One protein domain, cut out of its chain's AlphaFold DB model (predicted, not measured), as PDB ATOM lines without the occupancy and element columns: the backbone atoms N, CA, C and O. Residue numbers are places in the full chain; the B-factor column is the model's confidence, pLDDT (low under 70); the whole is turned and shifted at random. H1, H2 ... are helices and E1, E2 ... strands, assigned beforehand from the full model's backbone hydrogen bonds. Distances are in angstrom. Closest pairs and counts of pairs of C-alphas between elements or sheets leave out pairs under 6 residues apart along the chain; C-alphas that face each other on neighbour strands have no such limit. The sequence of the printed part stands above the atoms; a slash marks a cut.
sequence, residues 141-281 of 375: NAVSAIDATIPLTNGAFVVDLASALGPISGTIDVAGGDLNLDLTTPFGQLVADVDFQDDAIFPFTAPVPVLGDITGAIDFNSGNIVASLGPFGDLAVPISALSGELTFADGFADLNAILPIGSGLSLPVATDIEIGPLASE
ATOM      1  N   ASN A 141     -45.832 -30.662  -7.243       71.12
ATOM      2  CA  ASN A 141     -44.409 -30.916  -7.031       71.12
ATOM      3  C   ASN A 141     -43.744 -31.518  -8.262       71.12
ATOM      4  O   ASN A 141     -42.649 -31.097  -8.628       71.12
ATOM      5  N   ALA A 142     -44.403 -32.463  -8.935       68.44
ATOM      6  CA  ALA A 142     -43.878 -33.059 -10.156       68.44
ATOM      7  C   ALA A 142     -43.679 -32.010 -11.256       68.44
ATOM      8  O   ALA A 142     -42.638 -32.009 -11.903       68.44
ATOM      9  N   VAL A 143     -44.643 -31.101 -11.443       73.06
ATOM     10  CA  VAL A 143     -44.532 -29.994 -12.404       73.06
ATOM     11  C   VAL A 143     -43.510 -28.960 -11.936       73.06
ATOM     12  O   VAL A 143     -42.755 -28.440 -12.752       73.06
ATOM     13  N   SER A 144     -43.434 -28.691 -10.633       76.12
ATOM     14  CA  SER A 144     -42.487 -27.722 -10.070       76.12
ATOM     15  C   SER A 144     -41.040 -28.185 -10.149       76.12
ATOM     16  O   SER A 144     -40.139 -27.363 -10.277       76.12
ATOM     17  N   ALA A 145     -40.822 -29.499 -10.138       70.75
ATOM     18  CA  ALA A 145     -39.516 -30.106 -10.341       70.75
ATOM     19  C   ALA A 145     -39.041 -30.058 -11.805       70.75
ATOM     20  O   ALA A 145     -37.887 -30.393 -12.077       70.75
ATOM     21  N   ILE A 146     -39.902 -29.672 -12.757       74.31
ATOM     22  CA  ILE A 146     -39.502 -29.502 -14.154       74.31
ATOM     23  C   ILE A 146     -38.766 -28.169 -14.285       74.31
ATOM     24  O   ILE A 146     -39.374 -27.101 -14.252       74.31
ATOM     25  N   ASP A 147     -37.458 -28.259 -14.502       81.69
ATOM     26  CA  ASP A 147     -36.617 -27.152 -14.956       81.69
ATOM     27  C   ASP A 147     -36.172 -27.442 -16.393       81.69
ATOM     28  O   ASP A 147     -35.365 -28.345 -16.646       81.69
ATOM     29  N   ALA A 148     -36.778 -26.748 -17.356       81.12
ATOM     30  CA  ALA A 148     -36.518 -26.995 -18.767       81.12
ATOM     31  C   ALA A 148     -36.883 -25.816 -19.665       81.12
ATOM     32  O   ALA A 148     -37.922 -25.186 -19.506       81.12
ATOM     33  N   THR A 149     -36.092 -25.601 -20.713       85.88
ATOM     34  CA  THR A 149     -36.440 -24.686 -21.804       85.88
ATOM     35  C   THR A 149     -36.845 -25.487 -23.034       85.88
ATOM     36  O   THR A 149     -36.028 -26.182 -23.639       85.88
ATOM     37  N   ILE A 150     -38.113 -25.368 -23.420       85.44
ATOM     38  CA  ILE A 150     -38.692 -26.048 -24.573       85.44
ATOM     39  C   ILE A 150     -38.734 -25.076 -25.758       85.44
ATOM     40  O   ILE A 150     -39.419 -24.053 -25.688       85.44
ATOM     41  N   PRO A 151     -38.039 -25.361 -26.872       86.25
ATOM     42  CA  PRO A 151     -38.093 -24.495 -28.039       86.25
ATOM     43  C   PRO A 151     -39.481 -24.553 -28.690       86.25
ATOM     44  O   PRO A 151     -40.021 -25.628 -28.962       86.25
ATOM     45  N   LEU A 152     -40.019 -23.376 -29.006       84.75
ATOM     46  CA  LEU A 152     -41.226 -23.185 -29.801       84.75
ATOM     47  C   LEU A 152     -40.817 -22.832 -31.230       84.75
ATOM     48  O   LEU A 152     -40.236 -21.776 -31.485       84.75
ATOM     49  N   THR A 153     -41.130 -23.701 -32.186       84.25
ATOM     50  CA  THR A 153     -40.841 -23.459 -33.602       84.25
ATOM     51  C   THR A 153     -42.080 -23.707 -34.441       84.25
ATOM     52  O   THR A 153     -42.635 -24.799 -34.440       84.25
ATOM     53  N   ASN A 154     -42.485 -22.694 -35.207       85.00
ATOM     54  CA  ASN A 154     -43.653 -22.735 -36.082       85.00
ATOM     55  C   ASN A 154     -44.960 -23.113 -35.358       85.00
ATOM     56  O   ASN A 154     -45.771 -23.845 -35.916       85.00
ATOM     57  N   GLY A 155     -45.158 -22.634 -34.126       78.81
ATOM     58  CA  GLY A 155     -46.343 -22.963 -33.324       78.81
ATOM     59  C   GLY A 155     -46.339 -24.356 -32.674       78.81
ATOM     60  O   GLY A 155     -47.335 -24.715 -32.055       78.81
ATOM     61  N   ALA A 156     -45.235 -25.107 -32.763       86.31
ATOM     62  CA  ALA A 156     -45.072 -26.400 -32.101       86.31
ATOM     63  C   ALA A 156     -43.931 -26.384 -31.073       86.31
ATOM     64  O   ALA A 156     -42.828 -25.895 -31.346       86.31
ATOM     65  N   PHE A 157     -44.194 -26.950 -29.898       85.31
ATOM     66  CA  PHE A 157     -43.210 -27.206 -28.856       85.31
ATOM     67  C   PHE A 157     -42.589 -28.585 -29.068       85.31
ATOM     68  O   PHE A 157     -43.303 -29.583 -29.177       85.31
ATOM     69  N   VAL A 158     -41.257 -28.647 -29.110       86.88
ATOM     70  CA  VAL A 158     -40.524 -29.920 -29.184       86.88
ATOM     71  C   VAL A 158     -40.082 -30.302 -27.782       86.88
ATOM     72  O   VAL A 158     -39.114 -29.753 -27.262       86.88
ATOM     73  N   VAL A 159     -40.817 -31.224 -27.172       84.44
ATOM     74  CA  VAL A 159     -40.614 -31.667 -25.795       84.44
ATOM     75  C   VAL A 159     -39.499 -32.708 -25.763       84.44
ATOM     76  O   VAL A 159     -39.540 -33.692 -26.500       84.44
ATOM     77  N   ASP A 160     -38.516 -32.496 -24.896       85.25
ATOM     78  CA  ASP A 160     -37.497 -33.478 -24.521       85.25
ATOM     79  C   ASP A 160     -37.125 -33.218 -23.058       85.25
ATOM     80  O   ASP A 160     -36.303 -32.357 -22.744       85.25
ATOM     81  N   LEU A 161     -37.845 -33.879 -22.153       77.50
ATOM     82  CA  LEU A 161     -37.784 -33.668 -20.712       77.50
ATOM     83  C   LEU A 161     -37.308 -34.944 -20.028       77.50
ATOM     84  O   LEU A 161     -37.865 -36.024 -20.232       77.50
ATOM     85  N   ALA A 162     -36.315 -34.819 -19.154       69.94
ATOM     86  CA  ALA A 162     -35.994 -35.878 -18.210       69.94
ATOM     87  C   ALA A 162     -36.973 -35.806 -17.030       69.94
ATOM     88  O   ALA A 162     -37.148 -34.746 -16.437       69.94
ATOM     89  N   SER A 163     -37.603 -36.928 -16.678       62.41
ATOM     90  CA  SER A 163     -38.391 -37.050 -15.448       62.41
ATOM     91  C   SER A 163     -37.898 -38.234 -14.621       62.41
ATOM     92  O   SER A 163     -37.285 -39.160 -15.160       62.41
ATOM     93  N   ALA A 164     -38.209 -38.238 -13.325       50.62
ATOM     94  CA  ALA A 164     -37.861 -39.334 -12.417       50.62
ATOM     95  C   ALA A 164     -38.451 -40.691 -12.848       50.62
ATOM     96  O   ALA A 164     -37.895 -41.742 -12.540       50.62
ATOM     97  N   LEU A 165     -39.563 -40.676 -13.588       48.69
ATOM     98  CA  LEU A 165     -40.242 -41.881 -14.067       48.69
ATOM     99  C   LEU A 165     -39.701 -42.348 -15.427       48.69
ATOM    100  O   LEU A 165     -40.064 -43.423 -15.892       48.69
ATOM    101  N   GLY A 166     -38.822 -41.562 -16.056       54.09
ATOM    102  CA  GLY A 166     -38.252 -41.778 -17.385       54.09
ATOM    103  C   GLY A 166     -38.419 -40.550 -18.294       54.09
ATOM    104  O   GLY A 166     -39.124 -39.603 -17.941       54.09
ATOM    105  N   PRO A 167     -37.776 -40.519 -19.470       74.44
ATOM    106  CA  PRO A 167     -37.859 -39.370 -20.365       74.44
ATOM    107  C   PRO A 167     -39.260 -39.213 -20.973       74.44
ATOM    108  O   PRO A 167     -39.912 -40.199 -21.325       74.44
ATOM    109  N   ILE A 168     -39.689 -37.964 -21.141       79.50
ATOM    110  CA  ILE A 168     -40.867 -37.570 -21.915       79.50
ATOM    111  C   ILE A 168     -40.364 -36.827 -23.146       79.50
ATOM    112  O   ILE A 168     -39.675 -35.820 -23.021       79.50
ATOM    113  N   SER A 169     -40.699 -37.303 -24.341       88.44
ATOM    114  CA  SER A 169     -40.239 -36.676 -25.585       88.44
ATOM    115  C   SER A 169     -41.320 -36.663 -26.651       88.44
ATOM    116  O   SER A 169     -42.158 -37.557 -26.683       88.44
ATOM    117  N   GLY A 170     -41.310 -35.673 -27.538       89.25
ATOM    118  CA  GLY A 170     -42.267 -35.588 -28.636       89.25
ATOM    119  C   GLY A 170     -42.645 -34.156 -28.979       89.25
ATOM    120  O   GLY A 170     -41.825 -33.245 -28.872       89.25
ATOM    121  N   THR A 171     -43.882 -33.956 -29.418       88.00
ATOM    122  CA  THR A 171     -44.376 -32.648 -29.856       88.00
ATOM    123  C   THR A 171     -45.729 -32.304 -29.259       88.00
ATOM    124  O   THR A 171     -46.616 -33.151 -29.177       88.00
ATOM    125  N   ILE A 172     -45.876 -31.032 -28.895       87.19
ATOM    126  CA  ILE A 172     -47.151 -30.383 -28.588       87.19
ATOM    127  C   ILE A 172     -47.348 -29.308 -29.659       87.19
ATOM    128  O   ILE A 172     -46.629 -28.310 -29.663       87.19
ATOM    129  N   ASP A 173     -48.262 -29.526 -30.598       85.81
ATOM    130  CA  ASP A 173     -48.527 -28.620 -31.718       85.81
ATOM    131  C   ASP A 173     -49.871 -27.910 -31.520       85.81
ATOM    132  O   ASP A 173     -50.886 -28.556 -31.273       85.81
ATOM    133  N   VAL A 174     -49.850 -26.577 -31.604       82.62
ATOM    134  CA  VAL A 174     -51.037 -25.706 -31.537       82.62
ATOM    135  C   VAL A 174     -51.190 -24.824 -32.780       82.62
ATOM    136  O   VAL A 174     -52.012 -23.908 -32.825       82.62
ATOM    137  N   ALA A 175     -50.371 -25.054 -33.807       81.50
ATOM    138  CA  ALA A 175     -50.309 -24.223 -35.002       81.50
ATOM    139  C   ALA A 175     -51.568 -24.324 -35.877       81.50
ATOM    140  O   ALA A 175     -51.842 -23.399 -36.648       81.50
ATOM    141  N   GLY A 176     -52.288 -25.449 -35.792       78.25
ATOM    142  CA  GLY A 176     -53.428 -25.799 -36.642       78.25
ATOM    143  C   GLY A 176     -54.779 -25.241 -36.196       78.25
ATOM    144  O   GLY A 176     -55.706 -25.213 -37.005       78.25
ATOM    145  N   GLY A 177     -54.877 -24.736 -34.966       75.00
ATOM    146  CA  GLY A 177     -56.155 -24.373 -34.348       75.00
ATOM    147  C   GLY A 177     -56.734 -25.456 -33.422       75.00
ATOM    148  O   GLY A 177     -57.881 -25.380 -32.993       75.00
ATOM    149  N   ASP A 178     -55.926 -26.465 -33.126       79.56
ATOM    150  CA  ASP A 178     -56.189 -27.662 -32.336       79.56
ATOM    151  C   ASP A 178     -54.979 -27.948 -31.430       79.56
ATOM    152  O   ASP A 178     -53.875 -27.474 -31.695       79.56
ATOM    153  N   LEU A 179     -55.172 -28.690 -30.338       82.75
ATOM    154  CA  LEU A 179     -54.077 -29.197 -29.513       82.75
ATOM    155  C   LEU A 179     -53.735 -30.618 -29.954       82.75
ATOM    156  O   LEU A 179     -54.434 -31.571 -29.610       82.75
ATOM    157  N   ASN A 180     -52.616 -30.751 -30.654       85.62
ATOM    158  CA  ASN A 180     -52.074 -32.028 -31.093       85.62
ATOM    159  C   ASN A 180     -50.914 -32.454 -30.189       85.62
ATOM    160  O   ASN A 180     -49.842 -31.849 -30.187       85.62
ATOM    161  N   LEU A 181     -51.123 -33.524 -29.425       86.81
ATOM    162  CA  LEU A 181     -50.107 -34.181 -28.612       86.81
ATOM    163  C   LEU A 181     -49.609 -35.424 -29.349       86.81
ATOM    164  O   LEU A 181     -50.401 -36.297 -29.696       86.81
ATOM    165  N   ASP A 182     -48.298 -35.536 -29.529       88.50
ATOM    166  CA  ASP A 182     -47.623 -36.791 -29.872       88.50
ATOM    167  C   ASP A 182     -46.410 -36.926 -28.959       88.50
ATOM    168  O   ASP A 182     -45.322 -36.430 -29.255       88.50
ATOM    169  N   LEU A 183     -46.637 -37.515 -27.786       85.69
ATOM    170  CA  LEU A 183     -45.651 -37.633 -26.722       85.69
ATOM    171  C   LEU A 183     -45.359 -39.104 -26.436       85.69
ATOM    172  O   LEU A 183     -46.244 -39.915 -26.181       85.69
ATOM    173  N   THR A 184     -44.084 -39.453 -26.414       83.38
ATOM    174  CA  THR A 184     -43.582 -40.680 -25.803       83.38
ATOM    175  C   THR A 184     -43.359 -40.409 -24.324       83.38
ATOM    176  O   THR A 184     -42.520 -39.585 -23.970       83.38
ATOM    177  N   THR A 185     -44.103 -41.103 -23.466       77.69
ATOM    178  CA  THR A 185     -43.964 -41.037 -22.005       77.69
ATOM    179  C   THR A 185     -43.427 -42.365 -21.466       77.69
ATOM    180  O   THR A 185     -43.500 -43.385 -22.164       77.69
ATOM    181  N   PRO A 186     -42.959 -42.418 -20.206       63.22
ATOM    182  CA  PRO A 186     -42.567 -43.678 -19.574       63.22
ATOM    183  C   PRO A 186     -43.690 -44.716 -19.489       63.22
ATOM    184  O   PRO A 186     -43.432 -45.916 -19.444       63.22
ATOM    185  N   PHE A 187     -44.942 -44.258 -19.511       71.19
ATOM    186  CA  PHE A 187     -46.131 -45.103 -19.453       71.19
ATOM    187  C   PHE A 187     -46.656 -45.506 -20.837       71.19
ATOM    188  O   PHE A 187     -47.654 -46.218 -20.939       71.19
ATOM    189  N   GLY A 188     -45.978 -45.083 -21.906       71.81
ATOM    190  CA  GLY A 188     -46.350 -45.358 -23.287       71.81
ATOM    191  C   GLY A 188     -46.595 -44.093 -24.102       71.81
ATOM    192  O   GLY A 188     -46.311 -42.973 -23.676       71.81
ATOM    193  N   GLN A 189     -47.101 -44.284 -25.316       82.69
ATOM    194  CA  GLN A 189     -47.383 -43.183 -26.228       82.69
ATOM    195  C   GLN A 189     -48.702 -42.493 -25.851       82.69
ATOM    196  O   GLN A 189     -49.743 -43.144 -25.755       82.69
ATOM    197  N   LEU A 190     -48.651 -41.174 -25.687       82.12
ATOM    198  CA  LEU A 190     -49.792 -40.284 -25.557       82.12
ATOM    199  C   LEU A 190     -49.975 -39.541 -26.882       82.12
ATOM    200  O   LEU A 190     -49.236 -38.607 -27.186       82.12
ATOM    201  N   VAL A 191     -50.965 -39.977 -27.659       85.69
ATOM    202  CA  VAL A 191     -51.434 -39.257 -28.847       85.69
ATOM    203  C   VAL A 191     -52.832 -38.748 -28.562       85.69
ATOM    204  O   VAL A 191     -53.734 -39.542 -28.289       85.69
ATOM    205  N   ALA A 192     -53.000 -37.434 -28.615       79.75
ATOM    206  CA  ALA A 192     -54.287 -36.785 -28.435       79.75
ATOM    207  C   ALA A 192     -54.435 -35.656 -29.449       79.75
ATOM    208  O   ALA A 192     -53.472 -34.966 -29.760       79.75
ATOM    209  N   ASP A 193     -55.653 -35.491 -29.933       84.06
ATOM    210  CA  ASP A 193     -56.061 -34.402 -30.808       84.06
ATOM    211  C   ASP A 193     -57.312 -33.810 -30.160       84.06
ATOM    212  O   ASP A 193     -58.306 -34.519 -29.946       84.06
ATOM    213  N   VAL A 194     -57.195 -32.568 -29.699       79.75
ATOM    214  CA  VAL A 194     -58.231 -31.879 -28.935       79.75
ATOM    215  C   VAL A 194     -58.567 -30.570 -29.630       79.75
ATOM    216  O   VAL A 194     -57.777 -29.628 -29.628       79.75
ATOM    217  N   ASP A 195     -59.786 -30.496 -30.157       80.25
ATOM    218  CA  ASP A 195     -60.337 -29.266 -30.717       80.25
ATOM    219  C   ASP A 195     -60.512 -28.210 -29.616       80.25
ATOM    220  O   ASP A 195     -61.227 -28.420 -28.621       80.25
ATOM    221  N   PHE A 196     -59.909 -27.038 -29.817       79.31
ATOM    222  CA  PHE A 196     -60.188 -25.885 -28.973       79.31
ATOM    223  C   PHE A 196     -61.639 -25.434 -29.165       79.31
ATOM    224  O   PHE A 196     -62.159 -25.370 -30.276       79.31
ATOM    225  N   GLN A 197     -62.314 -25.127 -28.059       78.88
ATOM    226  CA  GLN A 197     -63.685 -24.623 -28.102       78.88
ATOM    227  C   GLN A 197     -63.716 -23.155 -28.562       78.88
ATOM    228  O   GLN A 197     -62.711 -22.445 -28.504       78.88
ATOM    229  N   ASP A 198     -64.891 -22.682 -28.991       77.12
ATOM    230  CA  ASP A 198     -65.090 -21.322 -29.524       77.12
ATOM    231  C   ASP A 198     -64.680 -20.188 -28.559       77.12
ATOM    232  O   ASP A 198     -64.523 -19.042 -28.979       77.12
ATOM    233  N   ASP A 199     -64.530 -20.484 -27.268       75.44
ATOM    234  CA  ASP A 199     -64.153 -19.554 -26.206       75.44
ATOM    235  C   ASP A 199     -62.664 -19.599 -25.820       75.44
ATOM    236  O   ASP A 199     -62.260 -18.854 -24.924       75.44
ATOM    237  N   ALA A 200     -61.832 -20.380 -26.519       78.44
ATOM    238  CA  ALA A 200     -60.379 -20.446 -26.326       78.44
ATOM    239  C   ALA A 200     -59.648 -19.190 -26.858       78.44
ATOM    240  O   ALA A 200     -58.753 -19.256 -27.706       78.44
ATOM    241  N   ILE A 201     -60.059 -18.020 -26.366       80.69
ATOM    242  CA  ILE A 201     -59.609 -16.695 -26.789       80.69
ATOM    243  C   ILE A 201     -58.936 -15.995 -25.605       80.69
ATOM    244  O   ILE A 201     -59.594 -15.592 -24.646       80.69
ATOM    245  N   PHE A 202     -57.625 -15.778 -25.703       77.25
ATOM    246  CA  PHE A 202     -56.819 -15.154 -24.654       77.25
ATOM    247  C   PHE A 202     -56.467 -13.710 -25.028       77.25
ATOM    248  O   PHE A 202     -55.683 -13.491 -25.958       77.25
ATOM    249  N   PRO A 203     -57.035 -12.699 -24.350       79.75
ATOM    250  CA  PRO A 203     -56.737 -11.304 -24.645       79.75
ATOM    251  C   PRO A 203     -55.328 -10.931 -24.173       79.75
ATOM    252  O   PRO A 203     -54.896 -11.328 -23.095       79.75
ATOM    253  N   PHE A 204     -54.635 -10.090 -24.940       73.62
ATOM    254  CA  PHE A 204     -53.337  -9.538 -24.555       73.62
ATOM    255  C   PHE A 204     -53.250  -8.039 -24.849       73.62
ATOM    256  O   PHE A 204     -53.998  -7.477 -25.656       73.62
ATOM    257  N   THR A 205     -52.295  -7.384 -24.190       78.44
ATOM    258  CA  THR A 205     -51.883  -6.011 -24.496       78.44
ATOM    259  C   THR A 205     -50.380  -5.996 -24.716       78.44
ATOM    260  O   THR A 205     -49.634  -6.421 -23.839       78.44
ATOM    261  N   ALA A 206     -49.932  -5.524 -25.879       71.06
ATOM    262  CA  ALA A 206     -48.516  -5.497 -26.231       71.06
ATOM    263  C   ALA A 206     -48.054  -4.064 -26.541       71.06
ATOM    264  O   ALA A 206     -48.693  -3.379 -27.346       71.06
ATOM    265  N   PRO A 207     -46.935  -3.597 -25.962       72.38
ATOM    266  CA  PRO A 207     -46.375  -2.299 -26.300       72.38
ATOM    267  C   PRO A 207     -45.713  -2.356 -27.678       72.38
ATOM    268  O   PRO A 207     -44.776  -3.123 -27.907       72.38
ATOM    269  N   VAL A 208     -46.153  -1.501 -28.604       69.69
ATOM    270  CA  VAL A 208     -45.548  -1.401 -29.936       69.69
ATOM    271  C   VAL A 208     -44.772  -0.093 -30.059       69.69
ATOM    272  O   VAL A 208     -45.353   0.991 -29.901       69.69
ATOM    273  N   PRO A 209     -43.466  -0.141 -30.390       63.53
ATOM    274  CA  PRO A 209     -42.694   1.066 -30.645       63.53
ATOM    275  C   PRO A 209     -43.400   1.947 -31.682       63.53
ATOM    276  O   PRO A 209     -43.784   1.473 -32.747       63.53
ATOM    277  N   VAL A 210     -43.547   3.243 -31.385       67.88
ATOM    278  CA  VAL A 210     -44.173   4.268 -32.252       67.88
ATOM    279  C   VAL A 210     -45.711   4.226 -32.327       67.88
ATOM    280  O   VAL A 210     -46.307   5.279 -32.549       67.88
ATOM    281  N   LEU A 211     -46.365   3.082 -32.097       67.19
ATOM    282  CA  LEU A 211     -47.833   2.948 -32.179       67.19
ATOM    283  C   LEU A 211     -48.548   2.997 -30.818       67.19
ATOM    284  O   LEU A 211     -49.746   3.273 -30.784       67.19
ATOM    285  N   GLY A 212     -47.819   2.812 -29.715       73.62
ATOM    286  CA  GLY A 212     -48.410   2.665 -28.384       73.62
ATOM    287  C   GLY A 212     -48.864   1.229 -28.129       73.62
ATOM    288  O   GLY A 212     -48.508   0.321 -28.880       73.62
ATOM    289  N   ASP A 213     -49.618   1.018 -27.054       79.56
ATOM    290  CA  ASP A 213     -50.092  -0.314 -26.683       79.56
ATOM    291  C   ASP A 213     -51.193  -0.779 -27.645       79.56
ATOM    292  O   ASP A 213     -52.181  -0.070 -27.865       79.56
ATOM    293  N   ILE A 214     -51.026  -1.970 -28.222       75.81
ATOM    294  CA  ILE A 214     -52.055  -2.636 -29.024       75.81
ATOM    295  C   ILE A 214     -52.792  -3.648 -28.158       75.81
ATOM    296  O   ILE A 214     -52.186  -4.331 -27.334       75.81
ATOM    297  N   THR A 215     -54.099  -3.757 -28.374       80.94
ATOM    298  CA  THR A 215     -54.921  -4.809 -27.771       80.94
ATOM    299  C   THR A 215     -55.256  -5.836 -28.840       80.94
ATOM    300  O   THR A 215     -55.570  -5.492 -29.985       80.94
ATOM    301  N   GLY A 216     -55.145  -7.101 -28.471       81.50
ATOM    302  CA  GLY A 216     -55.422  -8.222 -29.350       81.50
ATOM    303  C   GLY A 216     -55.873  -9.433 -28.559       81.50
ATOM    304  O   GLY A 216     -56.065  -9.365 -27.344       81.50
ATOM    305  N   ALA A 217     -56.049 -10.537 -29.266       82.69
ATOM    306  CA  ALA A 217     -56.301 -11.831 -28.679       82.69
ATOM    307  C   ALA A 217     -55.557 -12.920 -29.450       82.69
ATOM    308  O   ALA A 217     -55.383 -12.835 -30.668       82.69
ATOM    309  N   ILE A 218     -55.120 -13.935 -28.718       81.12
ATOM    310  CA  ILE A 218     -54.721 -15.222 -29.275       81.12
ATOM    311  C   ILE A 218     -56.000 -16.050 -29.344       81.12
ATOM    312  O   ILE A 218     -56.610 -16.319 -28.313       81.12
ATOM    313  N   ASP A 219     -56.434 -16.384 -30.550       85.44
ATOM    314  CA  ASP A 219     -57.599 -17.222 -30.806       85.44
ATOM    315  C   ASP A 219     -57.098 -18.605 -31.225       85.44
ATOM    316  O   ASP A 219     -56.698 -18.825 -32.374       85.44
ATOM    317  N   PHE A 220     -57.063 -19.515 -30.250       80.88
ATOM    318  CA  PHE A 220     -56.583 -20.874 -30.464       80.88
ATOM    319  C   PHE A 220     -57.535 -21.688 -31.335       80.88
ATOM    320  O   PHE A 220     -57.050 -22.524 -32.073       80.88
ATOM    321  N   ASN A 221     -58.840 -21.408 -31.342       81.88
ATOM    322  CA  ASN A 221     -59.799 -22.095 -32.213       81.88
ATOM    323  C   ASN A 221     -59.566 -21.753 -33.693       81.88
ATOM    324  O   ASN A 221     -59.598 -22.615 -34.567       81.88
ATOM    325  N   SER A 222     -59.285 -20.482 -34.008       82.12
ATOM    326  CA  SER A 222     -58.971 -20.103 -35.394       82.12
ATOM    327  C   SER A 222     -57.504 -20.301 -35.785       82.12
ATOM    328  O   SER A 222     -57.164 -20.107 -36.956       82.12
ATOM    329  N   GLY A 223     -56.630 -20.651 -34.836       83.00
ATOM    330  CA  GLY A 223     -55.191 -20.785 -35.060       83.00
ATOM    331  C   GLY A 223     -54.496 -19.451 -35.359       83.00
ATOM    332  O   GLY A 223     -53.454 -19.432 -36.021       83.00
ATOM    333  N   ASN A 224     -55.063 -18.315 -34.929       85.81
ATOM    334  CA  ASN A 224     -54.561 -16.981 -35.263       85.81
ATOM    335  C   ASN A 224     -54.408 -16.069 -34.046       85.81
ATOM    336  O   ASN A 224     -55.198 -16.063 -33.111       85.81
ATOM    337  N   ILE A 225     -53.427 -15.181 -34.133       82.00
ATOM    338  CA  ILE A 225     -53.307 -13.992 -33.299       82.00
ATOM    339  C   ILE A 225     -53.951 -12.840 -34.059       82.00
ATOM    340  O   ILE A 225     -53.520 -12.497 -35.165       82.00
ATOM    341  N   VAL A 226     -54.961 -12.224 -33.452       85.44
ATOM    342  CA  VAL A 226     -55.680 -11.081 -34.014       85.44
ATOM    343  C   VAL A 226     -55.458  -9.841 -33.160       85.44
ATOM    344  O   VAL A 226     -55.612  -9.872 -31.943       85.44
ATOM    345  N   ALA A 227     -55.093  -8.720 -33.774       81.81
ATOM    346  CA  ALA A 227     -54.920  -7.455 -33.064       81.81
ATOM    347  C   ALA A 227     -55.370  -6.282 -33.927       81.81
ATOM    348  O   ALA A 227     -55.060  -6.227 -35.115       81.81
ATOM    349  N   SER A 228     -56.065  -5.307 -33.337       78.50
ATOM    350  CA  SER A 228     -56.414  -4.092 -34.074       78.50
ATOM    351  C   SER A 228     -55.292  -3.068 -33.945       78.50
ATOM    352  O   SER A 228     -54.963  -2.615 -32.850       78.50
ATOM    353  N   LEU A 229     -54.715  -2.664 -35.077       74.25
ATOM    354  CA  LEU A 229     -53.687  -1.621 -35.143       74.25
ATOM    355  C   LEU A 229     -54.313  -0.232 -35.380       74.25
ATOM    356  O   LEU A 229     -53.639   0.707 -35.814       74.25
ATOM    357  N   GLY A 230     -55.620  -0.088 -35.135       71.69
ATOM    358  CA  GLY A 230     -56.362   1.158 -35.296       71.69
ATOM    359  C   GLY A 230     -56.350   1.661 -36.749       71.69
ATOM    360  O   GLY A 230     -56.830   0.964 -37.642       71.69
ATOM    361  N   PRO A 231     -55.825   2.870 -37.041       66.88
ATOM    362  CA  PRO A 231     -55.843   3.435 -38.395       66.88
ATOM    363  C   PRO A 231     -54.984   2.656 -39.406       66.88
ATOM    364  O   PRO A 231     -55.082   2.918 -40.605       66.88
ATOM    365  N   PHE A 232     -54.148   1.723 -38.942       69.56
ATOM    366  CA  PHE A 232     -53.308   0.870 -39.783       69.56
ATOM    367  C   PHE A 232     -53.993  -0.447 -40.188       69.56
ATOM    368  O   PHE A 232     -53.422  -1.199 -40.976       69.56
ATOM    369  N   GLY A 233     -55.226  -0.684 -39.724       75.50
ATOM    370  CA  GLY A 233     -56.014  -1.885 -40.008       75.50
ATOM    371  C   GLY A 233     -55.874  -2.962 -38.936       75.50
ATOM    372  O   GLY A 233     -55.302  -2.722 -37.874       75.50
ATOM    373  N   ASP A 234     -56.407  -4.145 -39.226       80.06
ATOM    374  CA  ASP A 234     -56.321  -5.302 -38.337       80.06
ATOM    375  C   ASP A 234     -55.174  -6.219 -38.770       80.06
ATOM    376  O   ASP A 234     -54.930  -6.448 -39.959       80.06
ATOM    377  N   LEU A 235     -54.457  -6.723 -37.777       78.94
ATOM    378  CA  LEU A 235     -53.420  -7.727 -37.898       78.94
ATOM    379  C   LEU A 235     -54.048  -9.093 -37.626       78.94
ATOM    380  O   LEU A 235     -54.692  -9.276 -36.597       78.94
ATOM    381  N   ALA A 236     -53.823 -10.043 -38.527       83.88
ATOM    382  CA  ALA A 236     -54.098 -11.457 -38.310       83.88
ATOM    383  C   ALA A 236     -52.843 -12.237 -38.707       83.88
ATOM    384  O   ALA A 236     -52.399 -12.151 -39.856       83.88
ATOM    385  N   VAL A 237     -52.240 -12.935 -37.751       82.69
ATOM    386  CA  VAL A 237     -51.018 -13.721 -37.954       82.69
ATOM    387  C   VAL A 237     -51.279 -15.142 -37.466       82.69
ATOM    388  O   VAL A 237     -51.771 -15.284 -36.350       82.69
ATOM    389  N   PRO A 238     -50.961 -16.187 -38.247       85.12
ATOM    390  CA  PRO A 238     -51.153 -17.556 -37.786       85.12
ATOM    391  C   PRO A 238     -50.253 -17.853 -36.582       85.12
ATOM    392  O   PRO A 238     -49.107 -17.397 -36.535       85.12
ATOM    393  N   ILE A 239     -50.741 -18.665 -35.642       82.25
ATOM    394  CA  ILE A 239     -49.959 -19.167 -34.497       82.25
ATOM    395  C   ILE A 239     -48.713 -19.907 -34.996       82.25
ATOM    396  O   ILE A 239     -47.648 -19.800 -34.395       82.25
ATOM    397  N   SER A 240     -48.785 -20.528 -36.177       83.56
ATOM    398  CA  SER A 240     -47.642 -21.149 -36.849       83.56
ATOM    399  C   SER A 240     -46.482 -20.190 -37.171       83.56
ATOM    400  O   SER A 240     -45.428 -20.633 -37.615       83.56
ATOM    401  N   ALA A 241     -46.668 -18.873 -37.055       82.06
ATOM    402  CA  ALA A 241     -45.601 -17.887 -37.221       82.06
ATOM    403  C   ALA A 241     -44.899 -17.537 -35.898       82.06
ATOM    404  O   ALA A 241     -43.911 -16.802 -35.928       82.06
ATOM    405  N   LEU A 242     -45.390 -18.037 -34.758       80.50
ATOM    406  CA  LEU A 242     -44.709 -17.919 -33.475       80.50
ATOM    407  C   LEU A 242     -43.442 -18.771 -33.476       80.50
ATOM    408  O   LEU A 242     -43.431 -19.953 -33.834       80.50
ATOM    409  N   SER A 243     -42.374 -18.142 -33.016       83.94
ATOM    410  CA  SER A 243     -41.109 -18.789 -32.699       83.94
ATOM    411  C   SER A 243     -40.588 -18.219 -31.391       83.94
ATOM    412  O   SER A 243     -40.728 -17.015 -31.164       83.94
ATOM    413  N   GLY A 244     -39.989 -19.050 -30.554       85.88
ATOM    414  CA  GLY A 244     -39.557 -18.649 -29.225       85.88
ATOM    415  C   GLY A 244     -39.157 -19.840 -28.379       85.88
ATOM    416  O   GLY A 244     -38.723 -20.869 -28.896       85.88
ATOM    417  N   GLU A 245     -39.356 -19.699 -27.083       86.94
ATOM    418  CA  GLU A 245     -39.134 -20.744 -26.100       86.94
ATOM    419  C   GLU A 245     -40.153 -20.633 -24.966       86.94
ATOM    420  O   GLU A 245     -40.678 -19.555 -24.689       86.94
ATOM    421  N   LEU A 246     -40.445 -21.770 -24.348       82.56
ATOM    422  CA  LEU A 246     -41.228 -21.885 -23.129       82.56
ATOM    423  C   LEU A 246     -40.296 -22.422 -22.051       82.56
ATOM    424  O   LEU A 246     -39.820 -23.552 -22.159       82.56
ATOM    425  N   THR A 247     -40.003 -21.606 -21.051       85.19
ATOM    426  CA  THR A 247     -39.128 -21.990 -19.945       85.19
ATOM    427  C   THR A 247     -39.978 -22.379 -18.750       85.19
ATOM    428  O   THR A 247     -40.745 -21.562 -18.259       85.19
ATOM    429  N   PHE A 248     -39.834 -23.617 -18.294       81.75
ATOM    430  CA  PHE A 248     -40.438 -24.144 -17.080       81.75
ATOM    431  C   PHE A 248     -39.457 -24.004 -15.928       81.75
ATOM    432  O   PHE A 248     -38.312 -24.434 -16.054       81.75
ATOM    433  N   ALA A 249     -39.913 -23.410 -14.832       81.75
ATOM    434  CA  ALA A 249     -39.194 -23.374 -13.569       81.75
ATOM    435  C   ALA A 249     -40.191 -23.177 -12.425       81.75
ATOM    436  O   ALA A 249     -41.113 -22.366 -12.535       81.75
ATOM    437  N   ASP A 250     -40.007 -23.914 -11.328       78.19
ATOM    438  CA  ASP A 250     -40.777 -23.763 -10.085       78.19
ATOM    439  C   ASP A 250     -42.309 -23.824 -10.279       78.19
ATOM    440  O   ASP A 250     -43.075 -23.186  -9.559       78.19
ATOM    441  N   GLY A 251     -42.771 -24.567 -11.287       72.25
ATOM    442  CA  GLY A 251     -44.195 -24.761 -11.577       72.25
ATOM    443  C   GLY A 251     -44.808 -23.661 -12.446       72.25
ATOM    444  O   GLY A 251     -45.992 -23.723 -12.783       72.25
ATOM    445  N   PHE A 252     -44.008 -22.684 -12.861       79.12
ATOM    446  CA  PHE A 252     -44.387 -21.650 -13.813       79.12
ATOM    447  C   PHE A 252     -43.785 -21.956 -15.177       79.12
ATOM    448  O   PHE A 252     -42.710 -22.543 -15.283       79.12
ATOM    449  N   ALA A 253     -44.482 -21.531 -16.223       78.38
ATOM    450  CA  ALA A 253     -43.950 -21.511 -17.570       78.38
ATOM    451  C   ALA A 253     -43.911 -20.069 -18.080       78.38
ATOM    452  O   ALA A 253     -44.950 -19.421 -18.182       78.38
ATOM    453  N   ASP A 254     -42.721 -19.576 -18.404       82.69
ATOM    454  CA  ASP A 254     -42.513 -18.291 -19.065       82.69
ATOM    455  C   ASP A 254     -42.410 -18.530 -20.575       82.69
ATOM    456  O   ASP A 254     -41.450 -19.127 -21.077       82.69
ATOM    457  N   LEU A 255     -43.436 -18.099 -21.306       80.81
ATOM    458  CA  LEU A 255     -43.425 -18.101 -22.761       80.81
ATOM    459  C   LEU A 255     -42.745 -16.829 -23.253       80.81
ATOM    460  O   LEU A 255     -43.345 -15.760 -23.205       80.81
ATOM    461  N   ASN A 256     -41.575 -16.971 -23.869       83.31
ATOM    462  CA  ASN A 256     -40.893 -15.899 -24.581       83.31
ATOM    463  C   ASN A 256     -40.916 -16.169 -26.083       83.31
ATOM    464  O   ASN A 256     -40.114 -16.935 -26.620       83.31
ATOM    465  N   ALA A 257     -41.829 -15.510 -26.788       79.75
ATOM    466  CA  ALA A 257     -42.003 -15.677 -28.221       79.75
ATOM    467  C   ALA A 257     -41.900 -14.364 -28.993       79.75
ATOM    468  O   ALA A 257     -42.057 -13.258 -28.476       79.75
ATOM    469  N   ILE A 258     -41.618 -14.495 -30.284       78.94
ATOM    470  CA  ILE A 258     -41.519 -13.387 -31.218       78.94
ATOM    471  C   ILE A 258     -42.530 -13.609 -32.332       78.94
ATOM    472  O   ILE A 258     -42.474 -14.607 -33.051       78.94
ATOM    473  N   LEU A 259     -43.414 -12.629 -32.505       76.56
ATOM    474  CA  LEU A 259     -44.372 -12.589 -33.598       76.56
ATOM    475  C   LEU A 259     -43.852 -11.690 -34.730       76.56
ATOM    476  O   LEU A 259     -43.725 -10.475 -34.536       76.56
ATOM    477  N   PRO A 260     -43.570 -12.224 -35.930       74.81
ATOM    478  CA  PRO A 260     -43.209 -11.402 -37.076       74.81
ATOM    479  C   PRO A 260     -44.454 -10.702 -37.645       74.81
ATOM    480  O   PRO A 260     -45.363 -11.346 -38.159       74.81
ATOM    481  N   ILE A 261     -44.474  -9.366 -37.624       73.38
ATOM    482  CA  ILE A 261     -45.602  -8.546 -38.121       73.38
ATOM    483  C   ILE A 261     -45.292  -7.838 -39.454       73.38
ATOM    484  O   ILE A 261     -45.958  -6.883 -39.852       73.38
ATOM    485  N   GLY A 262     -44.278  -8.330 -40.176       61.72
ATOM    486  CA  GLY A 262     -43.884  -7.859 -41.506       61.72
ATOM    487  C   GLY A 262     -42.815  -6.758 -41.504       61.72
ATOM    488  O   GLY A 262     -42.515  -6.139 -40.493       61.72
ATOM    489  N   SER A 263     -42.199  -6.508 -42.663       63.66
ATOM    490  CA  SER A 263     -41.191  -5.442 -42.894       63.66
ATOM    491  C   SER A 263     -39.988  -5.411 -41.929       63.66
ATOM    492  O   SER A 263     -39.375  -4.359 -41.752       63.66
ATOM    493  N   GLY A 264     -39.638  -6.543 -41.308       65.94
ATOM    494  CA  GLY A 264     -38.584  -6.603 -40.285       65.94
ATOM    495  C   GLY A 264     -39.011  -6.083 -38.908       65.94
ATOM    496  O   GLY A 264     -38.151  -5.825 -38.072       65.94
ATOM    497  N   LEU A 265     -40.316  -5.911 -38.680       66.56
ATOM    498  CA  LEU A 265     -40.901  -5.622 -37.376       66.56
ATOM    499  C   LEU A 265     -41.337  -6.927 -36.708       66.56
ATOM    500  O   LEU A 265     -41.948  -7.794 -37.340       66.56
ATOM    501  N   SER A 266     -41.053  -7.013 -35.417       73.56
ATOM    502  CA  SER A 266     -41.392  -8.148 -34.575       73.56
ATOM    503  C   SER A 266     -41.984  -7.654 -33.264       73.56
ATOM    504  O   SER A 266     -41.512  -6.653 -32.720       73.56
ATOM    505  N   LEU A 267     -43.002  -8.350 -32.769       71.06
ATOM    506  CA  LEU A 267     -43.591  -8.094 -31.461       71.06
ATOM    507  C   LEU A 267     -43.139  -9.177 -30.483       71.06
ATOM    508  O   LEU A 267     -43.325 -10.356 -30.791       71.06
ATOM    509  N   PRO A 268     -42.550  -8.810 -29.336       71.94
ATOM    510  CA  PRO A 268     -42.357  -9.767 -28.264       71.94
ATOM    511  C   PRO A 268     -43.721 -10.138 -27.674       71.94
ATOM    512  O   PRO A 268     -44.563  -9.270 -27.432       71.94
ATOM    513  N   VAL A 269     -43.920 -11.430 -27.451       70.88
ATOM    514  CA  VAL A 269     -45.018 -11.998 -26.676       70.88
ATOM    515  C   VAL A 269     -44.361 -12.653 -25.472       70.88
ATOM    516  O   VAL A 269     -43.593 -13.596 -25.643       70.88
ATOM    517  N   ALA A 270     -44.618 -12.098 -24.292       74.06
ATOM    518  CA  ALA A 270     -44.158 -12.634 -23.021       74.06
ATOM    519  C   ALA A 270     -45.384 -12.888 -22.145       74.06
ATOM    520  O   ALA A 270     -46.216 -11.985 -22.000       74.06
ATOM    521  N   THR A 271     -45.524 -14.096 -21.613       73.00
ATOM    522  CA  THR A 271     -46.574 -14.411 -20.643       73.00
ATOM    523  C   THR A 271     -46.092 -15.467 -19.672       73.00
ATOM    524  O   THR A 271     -45.528 -16.479 -20.081       73.00
ATOM    525  N   ASP A 272     -46.406 -15.243 -18.405       75.75
ATOM    526  CA  ASP A 272     -46.275 -16.253 -17.370       75.75
ATOM    527  C   ASP A 272     -47.547 -17.102 -17.366       75.75
ATOM    528  O   ASP A 272     -48.662 -16.582 -17.487       75.75
ATOM    529  N   ILE A 273     -47.378 -18.414 -17.259       75.38
ATOM    530  CA  ILE A 273     -48.465 -19.381 -17.174       75.38
ATOM    531  C   ILE A 273     -48.239 -20.219 -15.920       75.38
ATOM    532  O   ILE A 273     -47.198 -20.853 -15.756       75.38
ATOM    533  N   GLU A 274     -49.229 -20.241 -15.034       78.44
ATOM    534  CA  GLU A 274     -49.192 -21.002 -13.782       78.44
ATOM    535  C   GLU A 274     -49.526 -22.484 -14.039       78.44
ATOM    536  O   GLU A 274     -50.564 -22.987 -13.617       78.44
ATOM    537  N   ILE A 275     -48.670 -23.191 -14.787       76.12
ATOM    538  CA  ILE A 275     -48.928 -24.577 -15.215       76.12
ATOM    539  C   ILE A 275     -49.082 -25.523 -14.019       76.12
ATOM    540  O   ILE A 275     -49.980 -26.358 -14.028       76.12
ATOM    541  N   GLY A 276     -48.237 -25.388 -12.994       74.00
ATOM    542  CA  GLY A 276     -48.282 -26.195 -11.774       74.00
ATOM    543  C   GLY A 276     -49.626 -26.076 -11.055       74.00
ATOM    544  O   GLY A 276     -50.314 -27.089 -10.940       74.00
ATOM    545  N   PRO A 277     -50.037 -24.863 -10.631       79.88
ATOM    546  CA  PRO A 277     -51.349 -24.631 -10.030       79.88
ATOM    547  C   PRO A 277     -52.529 -25.086 -10.899       79.88
ATOM    548  O   PRO A 277     -53.460 -25.695 -10.387       79.88
ATOM    549  N   LEU A 278     -52.485 -24.851 -12.215       79.12
ATOM    550  CA  LEU A 278     -53.564 -25.271 -13.118       79.12
ATOM    551  C   LEU A 278     -53.666 -26.798 -13.240       79.12
ATOM    552  O   LEU A 278     -54.759 -27.360 -13.196       79.12
ATOM    553  N   ALA A 279     -52.531 -27.486 -13.393       76.19
ATOM    554  CA  ALA A 279     -52.498 -28.941 -13.486       76.19
ATOM    555  C   ALA A 279     -52.925 -29.596 -12.165       76.19
ATOM    556  O   ALA A 279     -53.651 -30.592 -12.174       76.19
ATOM    557  N   SER A 280     -52.497 -29.032 -11.032       77.31
ATOM    558  CA  SER A 280     -52.841 -29.540  -9.708       77.31
ATOM    559  C   SER A 280     -54.313 -29.316  -9.363       77.31
ATOM    560  O   SER A 280     -54.928 -30.213  -8.783       77.31
ATOM    561  N   GLU A 281     -54.895 -28.177  -9.748       83.94
ATOM    562  CA  GLU A 281     -56.328 -27.893  -9.607       83.94
ATOM    563  C   GLU A 281     -57.154 -28.859 -10.460       83.94
ATOM    564  O   GLU A 281     -58.044 -29.524  -9.935       83.94
TER     565      GLU A 281
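AT A GLANCE: This is residues 141 to 281 of the 375 residues of an uncharacterized protein of filamentous cyanobacterium CCP3 (UniProt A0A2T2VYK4). Two twisted sheets of antiparallel strands follow one another along an elongated body: a curled wall of eight strands, E5 to E12 edge to edge, and a smaller four-strand sheet, E6 to E9, at the other end. Edge strand E12 comes near edge strand E6, and the short helices H1 and H2 pack together by the turn between E10 and E11. The printed part has 141 residues, mostly strand, with elements in the order H1, E1 to E12, H2; the large sheet's order is E5, E4, E3, E2, E1, E10, E11, E12. It is compact, with a radius of gyration of the C-alphas of 16.2 A and spans of 54 by 30 by 28 A.

HOW THE PARTS SIT: Start at H1, residues 141 to 144, which only grazes the large sheet with residues 143 to 144. Next come E1, 148 to 153, E2, 156 to 161, E3, 168 to 173, E4, 178 to 185, and E5, 188 to 195, a meander, each strand the antiparallel neighbour of the one before. Look for N 153 and O 156 at 2.9 A, N 159 and O 170 at 2.8 A, N 171 and O 182 at 2.9 A, and N 181 and O 192 at 2.8 A, each within hydrogen-bond range. E6, 201 to 208, is apart from E5 and opens a second meander with E7, 212 to 219, E8, 224 to 228, and E9, 234 to 238; find N 204 and O 216 at 2.9 A, N 217 and O 226 at 2.8 A, and N 225 and O 237 at 2.8 A. The third meander is E10, 243 to 249, E11, 252 to 260, and E12, 266 to 273, with N 247 and O 254 at 2.9 A and N 257 and O 269 at 2.8 A. E10 is the antiparallel neighbour of E1 at 164 degrees, with N 150 and O 246 at 2.8 A. The closest C-alphas of E6 and E12, Val 208 and Leu 267, are 7.1 A apart. H2, residues 275 to 281, touches H1, closest at the C-alphas of Val 143 and Gly 276, 5.4 A. In H2 every O i to N i+4 pair is within hydrogen-bond range; H1 is too short for such a pair.

IN THESE COORDINATES: Find C-alpha 141 at (-44.409, -30.916, -7.031), where H1 begins. E5 runs 22.6 A, E7 22.0 A and E12 21.9 A; E11, the longest strand, runs 25.4 A from C-alpha 252 at (-44.387, -21.650, -13.813). H2 spans 9.9 A and ends at C-alpha 281, (-56.328, -27.893, -9.607).

THE WHOLE: The C-alphas of Leu 165 and Pro 231, the two farthest apart, are 53.7 A from each other. The printed part has no cut, and no link is long. Mean pLDDT of the printed part is 78.0; look for values under 70 at residues 142, 162 to 166, 186, 208 to 211, 231 to 232 and 262 to 265 of this model.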